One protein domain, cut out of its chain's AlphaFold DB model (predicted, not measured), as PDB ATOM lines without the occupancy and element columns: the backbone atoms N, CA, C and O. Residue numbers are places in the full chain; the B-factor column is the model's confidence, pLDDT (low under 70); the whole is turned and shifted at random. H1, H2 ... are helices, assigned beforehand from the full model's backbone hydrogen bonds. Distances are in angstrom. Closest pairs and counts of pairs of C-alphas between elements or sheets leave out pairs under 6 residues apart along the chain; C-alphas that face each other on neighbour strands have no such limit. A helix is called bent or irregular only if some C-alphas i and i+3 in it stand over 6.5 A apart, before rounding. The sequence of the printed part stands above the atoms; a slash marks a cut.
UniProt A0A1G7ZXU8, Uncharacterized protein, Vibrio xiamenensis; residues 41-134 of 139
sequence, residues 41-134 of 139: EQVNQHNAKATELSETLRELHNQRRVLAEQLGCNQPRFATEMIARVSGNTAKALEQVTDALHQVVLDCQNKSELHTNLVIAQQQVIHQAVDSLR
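Overview. This is residues 41 to 134 of the 139 residues of an uncharacterized protein of Vibrio xiamenensis (UniProt A0A1G7ZXU8). Two long helices, H3 and H1, make an open, folded-back pair with a gap between them, joined at one end through the short helix H2. H3 makes the longest axis, H2 folds back on its first part as a small helical hairpin, and H1 runs back over the gap without meeting H3. The printed part has 94 residues with three named helices, in the order H1, H2, H3 along the chain, and no named strand; the class is all helix. The whole is extended, with a radius of gyration of the C-alphas of 20.3 A, and its outline is a rod of 68 by 24 by 19 A.

Arrangement. Start with H3, residues 88 to 132, the longest helix. Near its beginning look for H2, residues 78 to 85, which touches H3; the closest C-alphas are those of Ile 83 and Ala 91, 5.3 A apart. H3 touches H2 with residues 91 to 98 alone. The lines of H2 and H3 stand at a shallow tilt of 15 degrees and run opposite ways, and the two form a helical hairpin. Now turn to H1, residues 41 to 70, which touches H2 with residues 65 to 69 alone. Their closest C-alphas are those of Ala 68 and Phe 78, 6.3 A apart. H1 and H2 stand at a steep tilt of 44 degrees and run the same way. H1 and H3 are apart. In H1, H2 and H3 every O i to N i+4 pair is within hydrogen-bond range.

Along the chain. Find C-alpha 88 at (-3.132, -10.338, 17.562); from there H3 runs 67.0 A to C-alpha 132 at (46.197, -35.217, 55.549). H1 begins at C-alpha 41, at (16.824, -29.868, 58.389), and runs 43.6 A to C-alpha 70. H2, from Phe 78 to Arg 85, measures 10.6 A from first to last C-alpha. No helix is bent or irregular.

Size, cuts and confidence. The C-alphas farthest apart are those of Gly 88 and Arg 134, 70.2 A, while the first and last printed C-alphas, of Glu 41 and Arg 134, are 31.4 A apart. The printed part has no cut. The link from H1 to H2 is short, with 7 residues, and that from H2 to H3 is tight, with 2. Look at residues 41 to 53 of H1 and at residues 109 to 134, of which 109 to 132 belong to H3: both stretches stand free. The mean pLDDT of the printed part is 74.2; 32 residues are under 70, among them residues 48 to 51, 112 to 115 and 125 to 134.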
ATOM      1  N   GLU A  41      18.253 -29.616  58.456       65.75
ATOM      2  CA  GLU A  41      16.824 -29.868  58.389       65.75
ATOM      3  C   GLU A  41      16.131 -28.944  57.381       65.75
ATOM      4  O   GLU A  41      15.477 -29.448  56.466       65.75
ATOM      5  N   GLN A  42      16.329 -27.624  57.456       64.56
ATOM      6  CA  GLN A  42      15.789 -26.713  56.443       64.56
ATOM      7  C   GLN A  42      16.374 -26.931  55.048       64.56
ATOM      8  O   GLN A  42      15.633 -26.877  54.068       64.56
ATOM      9  N   VAL A  43      17.671 -27.221  54.920       70.94
ATOM     10  CA  VAL A  43      18.277 -27.557  53.620       70.94
ATOM     11  C   VAL A  43      17.602 -28.794  53.032       70.94
ATOM     12  O   VAL A  43      17.225 -28.795  51.861       70.94
ATOM     13  N   ASN A  44      17.379 -29.829  53.841       70.25
ATOM     14  CA  ASN A  44      16.710 -31.044  53.392       70.25
ATOM     15  C   ASN A  44      15.236 -30.791  53.026       70.25
ATOM     16  O   ASN A  44      14.768 -31.278  51.997       70.25
ATOM     17  N   GLN A  45      14.517 -29.973  53.803       67.69
ATOM     18  CA  GLN A  45      13.148 -29.546  53.483       67.69
ATOM     19  C   GLN A  45      13.089 -28.761  52.163       67.69
ATOM     20  O   GLN A  45      12.229 -29.021  51.319       67.69
ATOM     21  N   HIS A  46      14.018 -27.828  51.942       72.25
ATOM     22  CA  HIS A  46      14.103 -27.066  50.699       72.25
ATOM     23  C   HIS A  46      14.493 -27.940  49.503       72.25
ATOM     24  O   HIS A  46      13.916 -27.761  48.433       72.25
ATOM     25  N   ASN A  47      15.387 -28.915  49.678       70.75
ATOM     26  CA  ASN A  47      15.747 -29.880  48.637       70.75
ATOM     27  C   ASN A  47      14.565 -30.779  48.256       70.75
ATOM     28  O   ASN A  47      14.302 -30.981  47.066       70.75
ATOM     29  N   ALA A  48      13.819 -31.277  49.244       67.06
ATOM     30  CA  ALA A  48      12.606 -32.056  49.005       67.06
ATOM     31  C   ALA A  48      11.573 -31.228  48.225       67.06
ATOM     32  O   ALA A  48      11.081 -31.666  47.185       67.06
ATOM     33  N   LYS A  49      11.336 -29.982  48.653       66.44
ATOM     34  CA  LYS A  49      10.422 -29.055  47.974       66.44
ATOM     35  C   LYS A  49      10.885 -28.696  46.558       66.44
ATOM     36  O   LYS A  49      10.072 -28.632  45.643       66.44
ATOM     37  N   ALA A  50      12.180 -28.469  46.347       68.69
ATOM     38  CA  ALA A  50      12.738 -28.199  45.022       68.69
ATOM     39  C   ALA A  50      12.577 -29.403  44.079       68.69
ATOM     40  O   ALA A  50      12.299 -29.217  42.894       68.69
ATOM     41  N   THR A  51      12.698 -30.624  44.608       68.56
ATOM     42  CA  THR A  51      12.469 -31.868  43.859       68.56
ATOM     43  C   THR A  51      11.004 -31.987  43.438       68.56
ATOM     44  O   THR A  51      10.726 -32.105  42.247       68.56
ATOM     45  N   GLU A  52      10.070 -31.831  44.380       70.88
ATOM     46  CA  GLU A  52       8.621 -31.851  44.121       70.88
ATOM     47  C   GLU A  52       8.203 -30.800  43.074       70.88
ATOM     48  O   GLU A  52       7.470 -31.086  42.121       70.88
ATOM     49  N   LEU A  53       8.712 -29.571  43.200       70.31
ATOM     50  CA  LEU A  53       8.430 -28.493  42.249       70.31
ATOM     51  C   LEU A  53       9.036 -28.768  40.865       70.31
ATOM     52  O   LEU A  53       8.421 -28.436  39.851       70.31
ATOM     53  N   SER A  54      10.212 -29.396  40.803       72.56
ATOM     54  CA  SER A  54      10.854 -29.782  39.539       72.56
ATOM     55  C   SER A  54      10.071 -30.878  38.812       72.56
ATOM     56  O   SER A  54       9.943 -30.839  37.586       72.56
ATOM     57  N   GLU A  55       9.516 -31.837  39.553       72.69
ATOM     58  CA  GLU A  55       8.616 -32.858  39.013       72.69
ATOM     59  C   GLU A  55       7.311 -32.240  38.512       72.69
ATOM     60  O   GLU A  55       6.899 -32.504  37.382       72.69
ATOM     61  N   THR A  56       6.725 -31.327  39.288       71.19
ATOM     62  CA  THR A  56       5.526 -30.578  38.887       71.19
ATOM     63  C   THR A  56       5.767 -29.779  37.602       71.19
ATOM     64  O   THR A  56       4.956 -29.817  36.676       71.19
ATOM     65  N   LEU A  57       6.907 -29.088  37.490       74.81
ATOM     66  CA  LEU A  57       7.281 -28.342  36.286       74.81
ATOM     67  C   LEU A  57       7.445 -29.258  35.064       74.81
ATOM     68  O   LEU A  57       7.045 -28.890  33.955       74.81
ATOM     69  N   ARG A  58       8.016 -30.453  35.257       77.88
ATOM     70  CA  ARG A  58       8.158 -31.470  34.205       77.88
ATOM     71  C   ARG A  58       6.799 -31.979  33.737       77.88
ATOM     72  O   ARG A  58       6.573 -32.073  32.533       77.88
ATOM     73  N   GLU A  59       5.894 -32.255  34.666       74.50
ATOM     74  CA  GLU A  59       4.535 -32.691  34.351       74.50
ATOM     75  C   GLU A  59       3.770 -31.607  33.576       74.50
ATOM     76  O   GLU A  59       3.243 -31.867  32.496       74.50
ATOM     77  N   LEU A  60       3.830 -30.349  34.023       70.31
ATOM     78  CA  LEU A  60       3.248 -29.211  33.300       70.31
ATOM     79  C   LEU A  60       3.871 -29.010  31.910       70.31
ATOM     80  O   LEU A  60       3.193 -28.598  30.968       70.31
ATOM     81  N   HIS A  61       5.167 -29.273  31.741       81.19
ATOM     82  CA  HIS A  61       5.798 -29.272  30.421       81.19
ATOM     83  C   HIS A  61       5.231 -30.377  29.518       81.19
ATOM     84  O   HIS A  61       4.876 -30.094  28.374       81.19
ATOM     85  N   ASN A  62       5.087 -31.599  30.036       79.50
ATOM     86  CA  ASN A  62       4.513 -32.720  29.294       79.50
ATOM     87  C   ASN A  62       3.057 -32.458  28.897       79.50
ATOM     88  O   ASN A  62       2.696 -32.682  27.744       79.50
ATOM     89  N   GLN A  63       2.245 -31.918  29.805       78.38
ATOM     90  CA  GLN A  63       0.860 -31.540  29.520       78.38
ATOM     91  C   GLN A  63       0.783 -30.478  28.421       78.38
ATOM     92  O   GLN A  63       0.022 -30.632  27.467       78.38
ATOM     93  N   ARG A  64       1.621 -29.432  28.490       84.94
ATOM     94  CA  ARG A  64       1.706 -28.417  27.427       84.94
ATOM     95  C   ARG A  64       2.112 -29.021  26.086       84.94
ATOM     96  O   ARG A  64       1.555 -28.619  25.070       84.94
ATOM     97  N   ARG A  65       3.041 -29.980  26.077       78.94
ATOM     98  CA  ARG A  65       3.443 -30.696  24.860       78.94
ATOM     99  C   ARG A  65       2.278 -31.490  24.270       78.94
ATOM    100  O   ARG A  65       1.990 -31.320  23.095       78.94
ATOM    101  N   VAL A  66       1.572 -32.287  25.075       83.31
ATOM    102  CA  VAL A  66       0.411 -33.077  24.616       83.31
ATOM    103  C   VAL A  66      -0.688 -32.171  24.056       83.31
ATOM    104  O   VAL A  66      -1.236 -32.451  22.994       83.31
ATOM    105  N   LEU A  67      -0.987 -31.053  24.725       79.06
ATOM    106  CA  LEU A  67      -1.946 -30.067  24.219       79.06
ATOM    107  C   LEU A  67      -1.479 -29.443  22.900       79.06
ATOM    108  O   LEU A  67      -2.275 -29.272  21.980       79.06
ATOM    109  N   ALA A  68      -0.189 -29.123  22.786       80.31
ATOM    110  CA  ALA A  68       0.371 -28.587  21.555       80.31
ATOM    111  C   ALA A  68       0.271 -29.598  20.400       80.31
ATOM    112  O   ALA A  68      -0.151 -29.215  19.311       80.31
ATOM    113  N   GLU A  69       0.548 -30.879  20.651       83.69
ATOM    114  CA  GLU A  69       0.384 -31.976  19.686       83.69
ATOM    115  C   GLU A  69      -1.081 -32.137  19.245       83.69
ATOM    116  O   GLU A  69      -1.360 -32.226  18.050       83.69
ATOM    117  N   GLN A  70      -2.039 -32.078  20.178       85.62
ATOM    118  CA  GLN A  70      -3.481 -32.103  19.870       85.62
ATOM    119  C   GLN A  70      -3.923 -30.917  19.002       85.62
ATOM    120  O   GLN A  70      -4.831 -31.040  18.181       85.62
ATOM    121  N   LEU A  71      -3.254 -29.776  19.153       81.88
ATOM    122  CA  LEU A  71      -3.437 -28.573  18.339       81.88
ATOM    123  C   LEU A  71      -2.572 -28.583  17.062       81.88
ATOM    124  O   LEU A  71      -2.518 -27.593  16.327       81.88
ATOM    125  N   GLY A  72      -1.903 -29.704  16.778       86.75
ATOM    126  CA  GLY A  72      -1.135 -29.973  15.567       86.75
ATOM    127  C   GLY A  72       0.304 -29.455  15.568       86.75
ATOM    128  O   GLY A  72       0.900 -29.418  14.493       86.75
ATOM    129  N   CYS A  73       0.847 -29.035  16.712       87.44
ATOM    130  CA  CYS A  73       2.232 -28.587  16.882       87.44
ATOM    131  C   CYS A  73       3.108 -29.744  17.381       87.44
ATOM    132  O   CYS A  73       3.210 -29.984  18.581       87.44
ATOM    133  N   ASN A  74       3.737 -30.469  16.454       87.19
ATOM    134  CA  ASN A  74       4.464 -31.714  16.751       87.19
ATOM    135  C   ASN A  74       5.990 -31.537  16.817       87.19
ATOM    136  O   ASN A  74       6.729 -32.508  16.972       87.19
ATOM    137  N   GLN A  75       6.486 -30.312  16.634       83.00
ATOM    138  CA  GLN A  75       7.919 -30.041  16.630       83.00
ATOM    139  C   GLN A  75       8.479 -29.905  18.055       83.00
ATOM    140  O   GLN A  75       7.776 -29.441  18.954       83.00
ATOM    141  N   PRO A  76       9.781 -30.181  18.276       78.06
ATOM    142  CA  PRO A  76      10.431 -29.965  19.575       78.06
ATOM    143  C   PRO A  76      10.284 -28.531  20.112       78.06
ATOM    144  O   PRO A  76      10.259 -28.314  21.319       78.06
ATOM    145  N   ARG A  77      10.147 -27.542  19.216       82.94
ATOM    146  CA  ARG A  77       9.877 -26.130  19.540       82.94
ATOM    147  C   ARG A  77       8.379 -25.799  19.486       82.94
ATOM    148  O   ARG A  77       7.984 -24.780  18.923       82.94
ATOM    149  N   PHE A  78       7.545 -26.656  20.072       82.38
ATOM    150  CA  PHE A  78       6.082 -26.556  19.999       82.38
ATOM    151  C   PHE A  78       5.520 -25.214  20.502       82.38
ATOM    152  O   PHE A  78       4.498 -24.757  20.002       82.38
ATOM    153  N   ALA A  79       6.187 -24.546  21.451       76.88
ATOM    154  CA  ALA A  79       5.766 -23.231  21.943       76.88
ATOM    155  C   ALA A  79       5.897 -22.134  20.869       76.88
ATOM    156  O   ALA A  79       4.976 -21.344  20.681       76.88
ATOM    157  N   THR A  80       7.001 -22.126  20.114       85.06
ATOM    158  CA  THR A  80       7.210 -21.192  18.994       85.06
ATOM    159  C   THR A  80       6.190 -21.427  17.885       85.06
ATOM    160  O   THR A  80       5.642 -20.480  17.328       85.06
ATOM    161  N   GLU A  81       5.901 -22.695  17.589       85.62
ATOM    162  CA  GLU A  81       4.884 -23.064  16.604       85.62
ATOM    163  C   GLU A  81       3.480 -22.627  17.050       85.62
ATOM    164  O   GLU A  81       2.724 -22.078  16.251       85.62
ATOM    165  N   MET A  82       3.156 -22.790  18.336       81.19
ATOM    166  CA  MET A  82       1.885 -22.350  18.905       81.19
ATOM    167  C   MET A  82       1.693 -20.836  18.775       81.19
ATOM    168  O   MET A  82       0.637 -20.392  18.329       81.19
ATOM    169  N   ILE A  83       2.721 -20.049  19.114       85.06
ATOM    170  CA  ILE A  83       2.706 -18.584  18.983       85.06
ATOM    171  C   ILE A  83       2.475 -18.176  17.524       85.06
ATOM    172  O   ILE A  83       1.663 -17.294  17.266       85.06
ATOM    173  N   ALA A  84       3.121 -18.853  16.571       88.69
ATOM    174  CA  ALA A  84       2.969 -18.562  15.146       88.69
ATOM    175  C   ALA A  84       1.566 -18.884  14.587       88.69
ATOM    176  O   ALA A  84       1.182 -18.333  13.555       88.69
ATOM    177  N   ARG A  85       0.800 -19.772  15.238       86.56
ATOM    178  CA  ARG A  85      -0.564 -20.154  14.822       86.56
ATOM    179  C   ARG A  85      -1.655 -19.242  15.368       86.56
ATOM    180  O   ARG A  85      -2.759 -19.222  14.826       86.56
ATOM    181  N   VAL A  86      -1.374 -18.508  16.438       82.06
ATOM    182  CA  VAL A  86      -2.291 -17.507  16.989       82.06
ATOM    183  C   VAL A  86      -1.932 -16.118  16.464       82.06
ATOM    184  O   VAL A  86      -0.844 -15.887  15.949       82.06
ATOM    185  N   SER A  87      -2.856 -15.166  16.559       86.69
ATOM    186  CA  SER A  87      -2.638 -13.807  16.054       86.69
ATOM    187  C   SER A  87      -3.114 -12.742  17.040       86.69
ATOM    188  O   SER A  87      -3.788 -13.025  18.035       86.69
ATOM    189  N   GLY A  88      -2.718 -11.496  16.776       91.00
ATOM    190  CA  GLY A  88      -3.132 -10.338  17.562       91.00
ATOM    191  C   GLY A  88      -2.621 -10.375  19.003       91.00
ATOM    192  O   GLY A  88      -1.478 -10.744  19.274       91.00
ATOM    193  N   ASN A  89      -3.472  -9.959  19.940       88.75
ATOM    194  CA  ASN A  89      -3.100  -9.835  21.351       88.75
ATOM    195  C   ASN A  89      -2.811 -11.191  22.012       88.75
ATOM    196  O   ASN A  89      -1.973 -11.258  22.906       88.75
ATOM    197  N   THR A  90      -3.449 -12.265  21.545       78.75
ATOM    198  CA  THR A  90      -3.223 -13.623  22.054       78.75
ATOM    199  C   THR A  90      -1.802 -14.101  21.764       78.75
ATOM    200  O   THR A  90      -1.166 -14.667  22.647       78.75
ATOM    201  N   ALA A  91      -1.277 -13.823  20.565       79.69
ATOM    202  CA  ALA A  91       0.099 -14.166  20.204       79.69
ATOM    203  C   ALA A  91       1.115 -13.454  21.103       79.69
ATOM    204  O   ALA A  91       1.982 -14.103  21.681       79.69
ATOM    205  N   LYS A  92       0.939 -12.141  21.303       79.38
ATOM    206  CA  LYS A  92       1.807 -11.336  22.176       79.38
ATOM    207  C   LYS A  92       1.782 -11.816  23.625       79.38
ATOM    208  O   LYS A  92       2.829 -11.914  24.255       79.38
ATOM    209  N   ALA A  93       0.598 -12.119  24.157       72.44
ATOM    210  CA  ALA A  93       0.466 -12.625  25.519       72.44
ATOM    211  C   ALA A  93       1.145 -13.996  25.682       72.44
ATOM    212  O   ALA A  93       1.824 -14.239  26.679       72.44
ATOM    213  N   LEU A  94       0.995 -14.882  24.692       73.88
ATOM    214  CA  LEU A  94       1.600 -16.213  24.719       73.88
ATOM    215  C   LEU A  94       3.130 -16.157  24.610       73.88
ATOM    216  O   LEU A  94       3.816 -16.896  25.315       73.88
ATOM    217  N   GLU A  95       3.657 -15.264  23.773       76.62
ATOM    218  CA  GLU A  95       5.090 -14.982  23.648       76.62
ATOM    219  C   GLU A  95       5.668 -14.467  24.970       76.62
ATOM    220  O   GLU A  95       6.564 -15.094  25.526       76.62
ATOM    221  N   GLN A  96       5.062 -13.431  25.561       76.31
ATOM    222  CA  GLN A  96       5.501 -12.863  26.843       76.31
ATOM    223  C   GLN A  96       5.561 -13.899  27.973       76.31
ATOM    224  O   GLN A  96       6.529 -13.939  28.732       76.31
ATOM    225  N   VAL A  97       4.536 -14.747  28.100       69.31
ATOM    226  CA  VAL A  97       4.507 -15.787  29.142       69.31
ATOM    227  C   VAL A  97       5.517 -16.902  28.845       69.31
ATOM    228  O   VAL A  97       6.115 -17.446  29.774       69.31
ATOM    229  N   THR A  98       5.741 -17.235  27.571       75.31
ATOM    230  CA  THR A  98       6.741 -18.236  27.161       75.31
ATOM    231  C   THR A  98       8.160 -17.756  27.457       75.31
ATOM    232  O   THR A  98       8.950 -18.518  28.020       75.31
ATOM    233  N   ASP A  99       8.459 -16.494  27.160       76.06
ATOM    234  CA  ASP A  99       9.751 -15.871  27.442       76.06
ATOM    235  C   ASP A  99       9.997 -15.753  28.947       76.06
ATOM    236  O   ASP A  99      11.068 -16.117  29.436       76.06
ATOM    237  N   ALA A 100       8.982 -15.330  29.710       66.44
ATOM    238  CA  ALA A 100       9.063 -15.276  31.167       66.44
ATOM    239  C   ALA A 100       9.354 -16.660  31.768       66.44
ATOM    240  O   ALA A 100      10.215 -16.794  32.638       66.44
ATOM    241  N   LEU A 101       8.685 -17.709  31.278       74.12
ATOM    242  CA  LEU A 101       8.960 -19.077  31.709       74.12
ATOM    243  C   LEU A 101      10.386 -19.512  31.350       74.12
ATOM    244  O   LEU A 101      11.053 -20.127  32.179       74.12
ATOM    245  N   HIS A 102      10.858 -19.205  30.139       75.88
ATOM    246  CA  HIS A 102      12.216 -19.538  29.718       75.88
ATOM    247  C   HIS A 102      13.263 -18.886  30.628       75.88
ATOM    248  O   HIS A 102      14.157 -19.576  31.118       75.88
ATOM    249  N   GLN A 103      13.100 -17.595  30.925       65.94
ATOM    250  CA  GLN A 103      14.009 -16.858  31.797       65.94
ATOM    251  C   GLN A 103      14.037 -17.434  33.218       65.94
ATOM    252  O   GLN A 103      15.108 -17.667  33.770       65.94
ATOM    253  N   VAL A 104      12.869 -17.734  33.795       65.56
ATOM    254  CA  VAL A 104      12.780 -18.317  35.144       65.56
ATOM    255  C   VAL A 104      13.424 -19.707  35.194       65.56
ATOM    256  O   VAL A 104      14.092 -20.041  36.171       65.56
ATOM    257  N   VAL A 105      13.270 -20.522  34.143       72.69
ATOM    258  CA  VAL A 105      13.923 -21.838  34.056       72.69
ATOM    259  C   VAL A 105      15.445 -21.705  33.963       72.69
ATOM    260  O   VAL A 105      16.144 -22.439  34.662       72.69
ATOM    261  N   LEU A 106      15.958 -20.762  33.168       71.31
ATOM    262  CA  LEU A 106      17.397 -20.473  33.101       71.31
ATOM    263  C   LEU A 106      17.949 -20.033  34.461       71.31
ATOM    264  O   LEU A 106      18.987 -20.527  34.903       71.31
ATOM    265  N   ASP A 107      17.235 -19.162  35.174       63.16
ATOM    266  CA  ASP A 107      17.638 -18.723  36.511       63.16
ATOM    267  C   ASP A 107      17.690 -19.896  37.504       63.16
ATOM    268  O   ASP A 107      18.605 -19.973  38.330       63.16
ATOM    269  N   CYS A 108      16.738 -20.831  37.424       70.31
ATOM    270  CA  CYS A 108      16.751 -22.059  38.221       70.31
ATOM    271  C   CYS A 108      17.960 -22.946  37.892       70.31
ATOM    272  O   CYS A 108      18.597 -23.460  38.811       70.31
ATOM    273  N   GLN A 109      18.304 -23.101  36.611       69.88
ATOM    274  CA  GLN A 109      19.475 -23.872  36.179       69.88
ATOM    275  C   GLN A 109      20.772 -23.264  36.720       69.88
ATOM    276  O   GLN A 109      21.534 -23.960  37.389       69.88
ATOM    277  N   ASN A 110      20.958 -21.953  36.553       67.19
ATOM    278  CA  ASN A 110      22.129 -21.234  37.059       67.19
ATOM    279  C   ASN A 110      22.275 -21.375  38.581       67.19
ATOM    280  O   ASN A 110      23.363 -21.638  39.094       67.19
ATOM    281  N   LYS A 111      21.172 -21.231  39.329       71.25
ATOM    282  CA  LYS A 111      21.177 -21.404  40.791       71.25
ATOM    283  C   LYS A 111      21.517 -22.837  41.199       71.25
ATOM    284  O   LYS A 111      22.251 -23.021  42.170       71.25
ATOM    285  N   SER A 112      21.016 -23.827  40.463       66.31
ATOM    286  CA  SER A 112      21.324 -25.240  40.696       66.31
ATOM    287  C   SER A 112      22.813 -25.526  40.482       66.31
ATOM    288  O   SER A 112      23.459 -26.102  41.352       66.31
ATOM    289  N   GLU A 113      23.393 -25.035  39.383       67.81
ATOM    290  CA  GLU A 113      24.823 -25.198  39.088       67.81
ATOM    291  C   GLU A 113      25.716 -24.539  40.145       67.81
ATOM    292  O   GLU A 113      26.663 -25.157  40.637       67.81
ATOM    293  N   LEU A 114      25.395 -23.306  40.553       65.50
ATOM    294  CA  LEU A 114      26.111 -22.619  41.633       65.50
ATOM    295  C   LEU A 114      26.051 -23.412  42.945       65.50
ATOM    296  O   LEU A 114      27.067 -23.539  43.633       65.50
ATOM    297  N   HIS A 115      24.886 -23.973  43.279       68.25
ATOM    298  CA  HIS A 115      24.720 -24.798  44.472       68.25
ATOM    299  C   HIS A 115      25.540 -26.095  44.392       68.25
ATOM    300  O   HIS A 115      26.262 -26.422  45.333       68.25
ATOM    301  N   THR A 116      25.504 -26.801  43.258       70.88
ATOM    302  CA  THR A 116      26.314 -28.007  43.035       70.88
ATOM    303  C   THR A 116      27.809 -27.718  43.177       70.88
ATOM    304  O   THR A 116      28.507 -28.447  43.883       70.88
ATOM    305  N   ASN A 117      28.298 -26.628  42.582       67.06
ATOM    306  CA  ASN A 117      29.704 -26.231  42.676       67.06
ATOM    307  C   ASN A 117      30.132 -25.953  44.125       67.06
ATOM    308  O   ASN A 117      31.214 -26.373  44.539       67.06
ATOM    309  N   LEU A 118      29.275 -25.294  44.912       72.31
ATOM    310  CA  LEU A 118      29.530 -25.033  46.328       72.31
ATOM    311  C   LEU A 118      29.639 -26.336  47.138       72.31
ATOM    312  O   LEU A 118      30.583 -26.497  47.913       72.31
ATOM    313  N   VAL A 119      28.706 -27.272  46.940       72.75
ATOM    314  CA  VAL A 119      28.691 -28.563  47.649       72.75
ATOM    315  C   VAL A 119      29.928 -29.400  47.304       72.75
ATOM    316  O   VAL A 119      30.558 -29.966  48.198       72.75
ATOM    317  N   ILE A 120      30.328 -29.436  46.028       73.19
ATOM    318  CA  ILE A 120      31.544 -30.137  45.588       73.19
ATOM    319  C   ILE A 120      32.791 -29.526  46.242       73.19
ATOM    320  O   ILE A 120      33.623 -30.261  46.777       73.19
ATOM    321  N   ALA A 121      32.918 -28.196  46.244       68.69
ATOM    322  CA  ALA A 121      34.055 -27.515  46.862       68.69
ATOM    323  C   ALA A 121      34.151 -27.813  48.370       68.69
ATOM    324  O   ALA A 121      35.237 -28.094  48.882       68.69
ATOM    325  N   GLN A 122      33.018 -27.827  49.077       67.06
ATOM    326  CA  GLN A 122      32.969 -28.195  50.496       67.06
ATOM    327  C   GLN A 122      33.404 -29.649  50.734       67.06
ATOM    328  O   GLN A 122      34.207 -29.909  51.634       67.06
ATOM    329  N   GLN A 123      32.939 -30.597  49.912       68.75
ATOM    330  CA  GLN A 123      33.363 -31.997  50.007       68.75
ATOM    331  C   GLN A 123      34.870 -32.170  49.770       68.75
ATOM    332  O   GLN A 123      35.513 -32.942  50.482       68.75
ATOM    333  N   GLN A 124      35.452 -31.437  48.816       71.25
ATOM    334  CA  GLN A 124      36.887 -31.494  48.518       71.25
ATOM    335  C   GLN A 124      37.751 -31.019  49.692       71.25
ATOM    336  O   GLN A 124      38.737 -31.677  50.023       71.25
ATOM    337  N   VAL A 125      37.366 -29.924  50.355       67.88
ATOM    338  CA  VAL A 125      38.077 -29.410  51.540       67.88
ATOM    339  C   VAL A 125      38.070 -30.439  52.674       67.88
ATOM    340  O   VAL A 125      39.106 -30.686  53.294       67.88
ATOM    341  N   ILE A 126      36.929 -31.094  52.913       66.81
ATOM    342  CA  ILE A 126      36.814 -32.151  53.929       66.81
ATOM    343  C   ILE A 126      37.693 -33.353  53.559       66.81
ATOM    344  O   ILE A 126      38.428 -33.859  54.407       66.81
ATOM    345  N   HIS A 127      37.665 -33.790  52.298       68.81
ATOM    346  CA  HIS A 127      38.490 -34.903  51.825       68.81
ATOM    347  C   HIS A 127      39.988 -34.638  51.997       68.81
ATOM    348  O   HIS A 127      40.697 -35.488  52.531       68.81
ATOM    349  N   GLN A 128      40.464 -33.449  51.615       68.00
ATOM    350  CA  GLN A 128      41.866 -33.057  51.790       68.00
ATOM    351  C   GLN A 128      42.275 -33.039  53.268       68.00
ATOM    352  O   GLN A 128      43.363 -33.506  53.614       68.00
ATOM    353  N   ALA A 129      41.396 -32.559  54.152       64.50
ATOM    354  CA  ALA A 129      41.645 -32.588  55.587       64.50
ATOM    355  C   ALA A 129      41.749 -34.031  56.120       64.50
ATOM    356  O   ALA A 129      42.673 -34.336  56.874       64.50
ATOM    357  N   VAL A 130      40.876 -34.945  55.681       66.44
ATOM    358  CA  VAL A 130      40.912 -36.369  56.069       66.44
ATOM    359  C   VAL A 130      42.146 -37.090  55.518       66.44
ATOM    360  O   VAL A 130      42.787 -37.847  56.247       66.44
ATOM    361  N   ASP A 131      42.522 -36.852  54.263       67.81
ATOM    362  CA  ASP A 131      43.706 -37.480  53.668       67.81
ATOM    363  C   ASP A 131      45.001 -37.006  54.342       67.81
ATOM    364  O   ASP A 131      45.906 -37.811  54.568       67.81
ATOM    365  N   SER A 132      45.064 -35.741  54.773       65.19
ATOM    366  CA  SER A 132      46.197 -35.217  55.549       65.19
ATOM    367  C   SER A 132      46.355 -35.865  56.934       65.19
ATOM    368  O   SER A 132      47.448 -35.856  57.502       65.19
ATOM    369  N   LEU A 133      45.293 -36.490  57.460       60.47
ATOM    370  CA  LEU A 133      45.294 -37.211  58.735       60.47
ATOM    371  C   LEU A 133      45.731 -38.679  58.618       60.47
ATOM    372  O   LEU A 133      45.976 -39.321  59.641       60.47
ATOM    373  N   ARG A 134      45.889 -39.233  57.408       59.47
ATOM    374  CA  ARG A 134      46.334 -40.626  57.180       59.47
ATOM    375  C   ARG A 134      47.844 -40.835  57.380       59.47
ATOM    376  O   ARG A 134      48.474 -41.633  56.686       59.47
TER     377      ARG A 134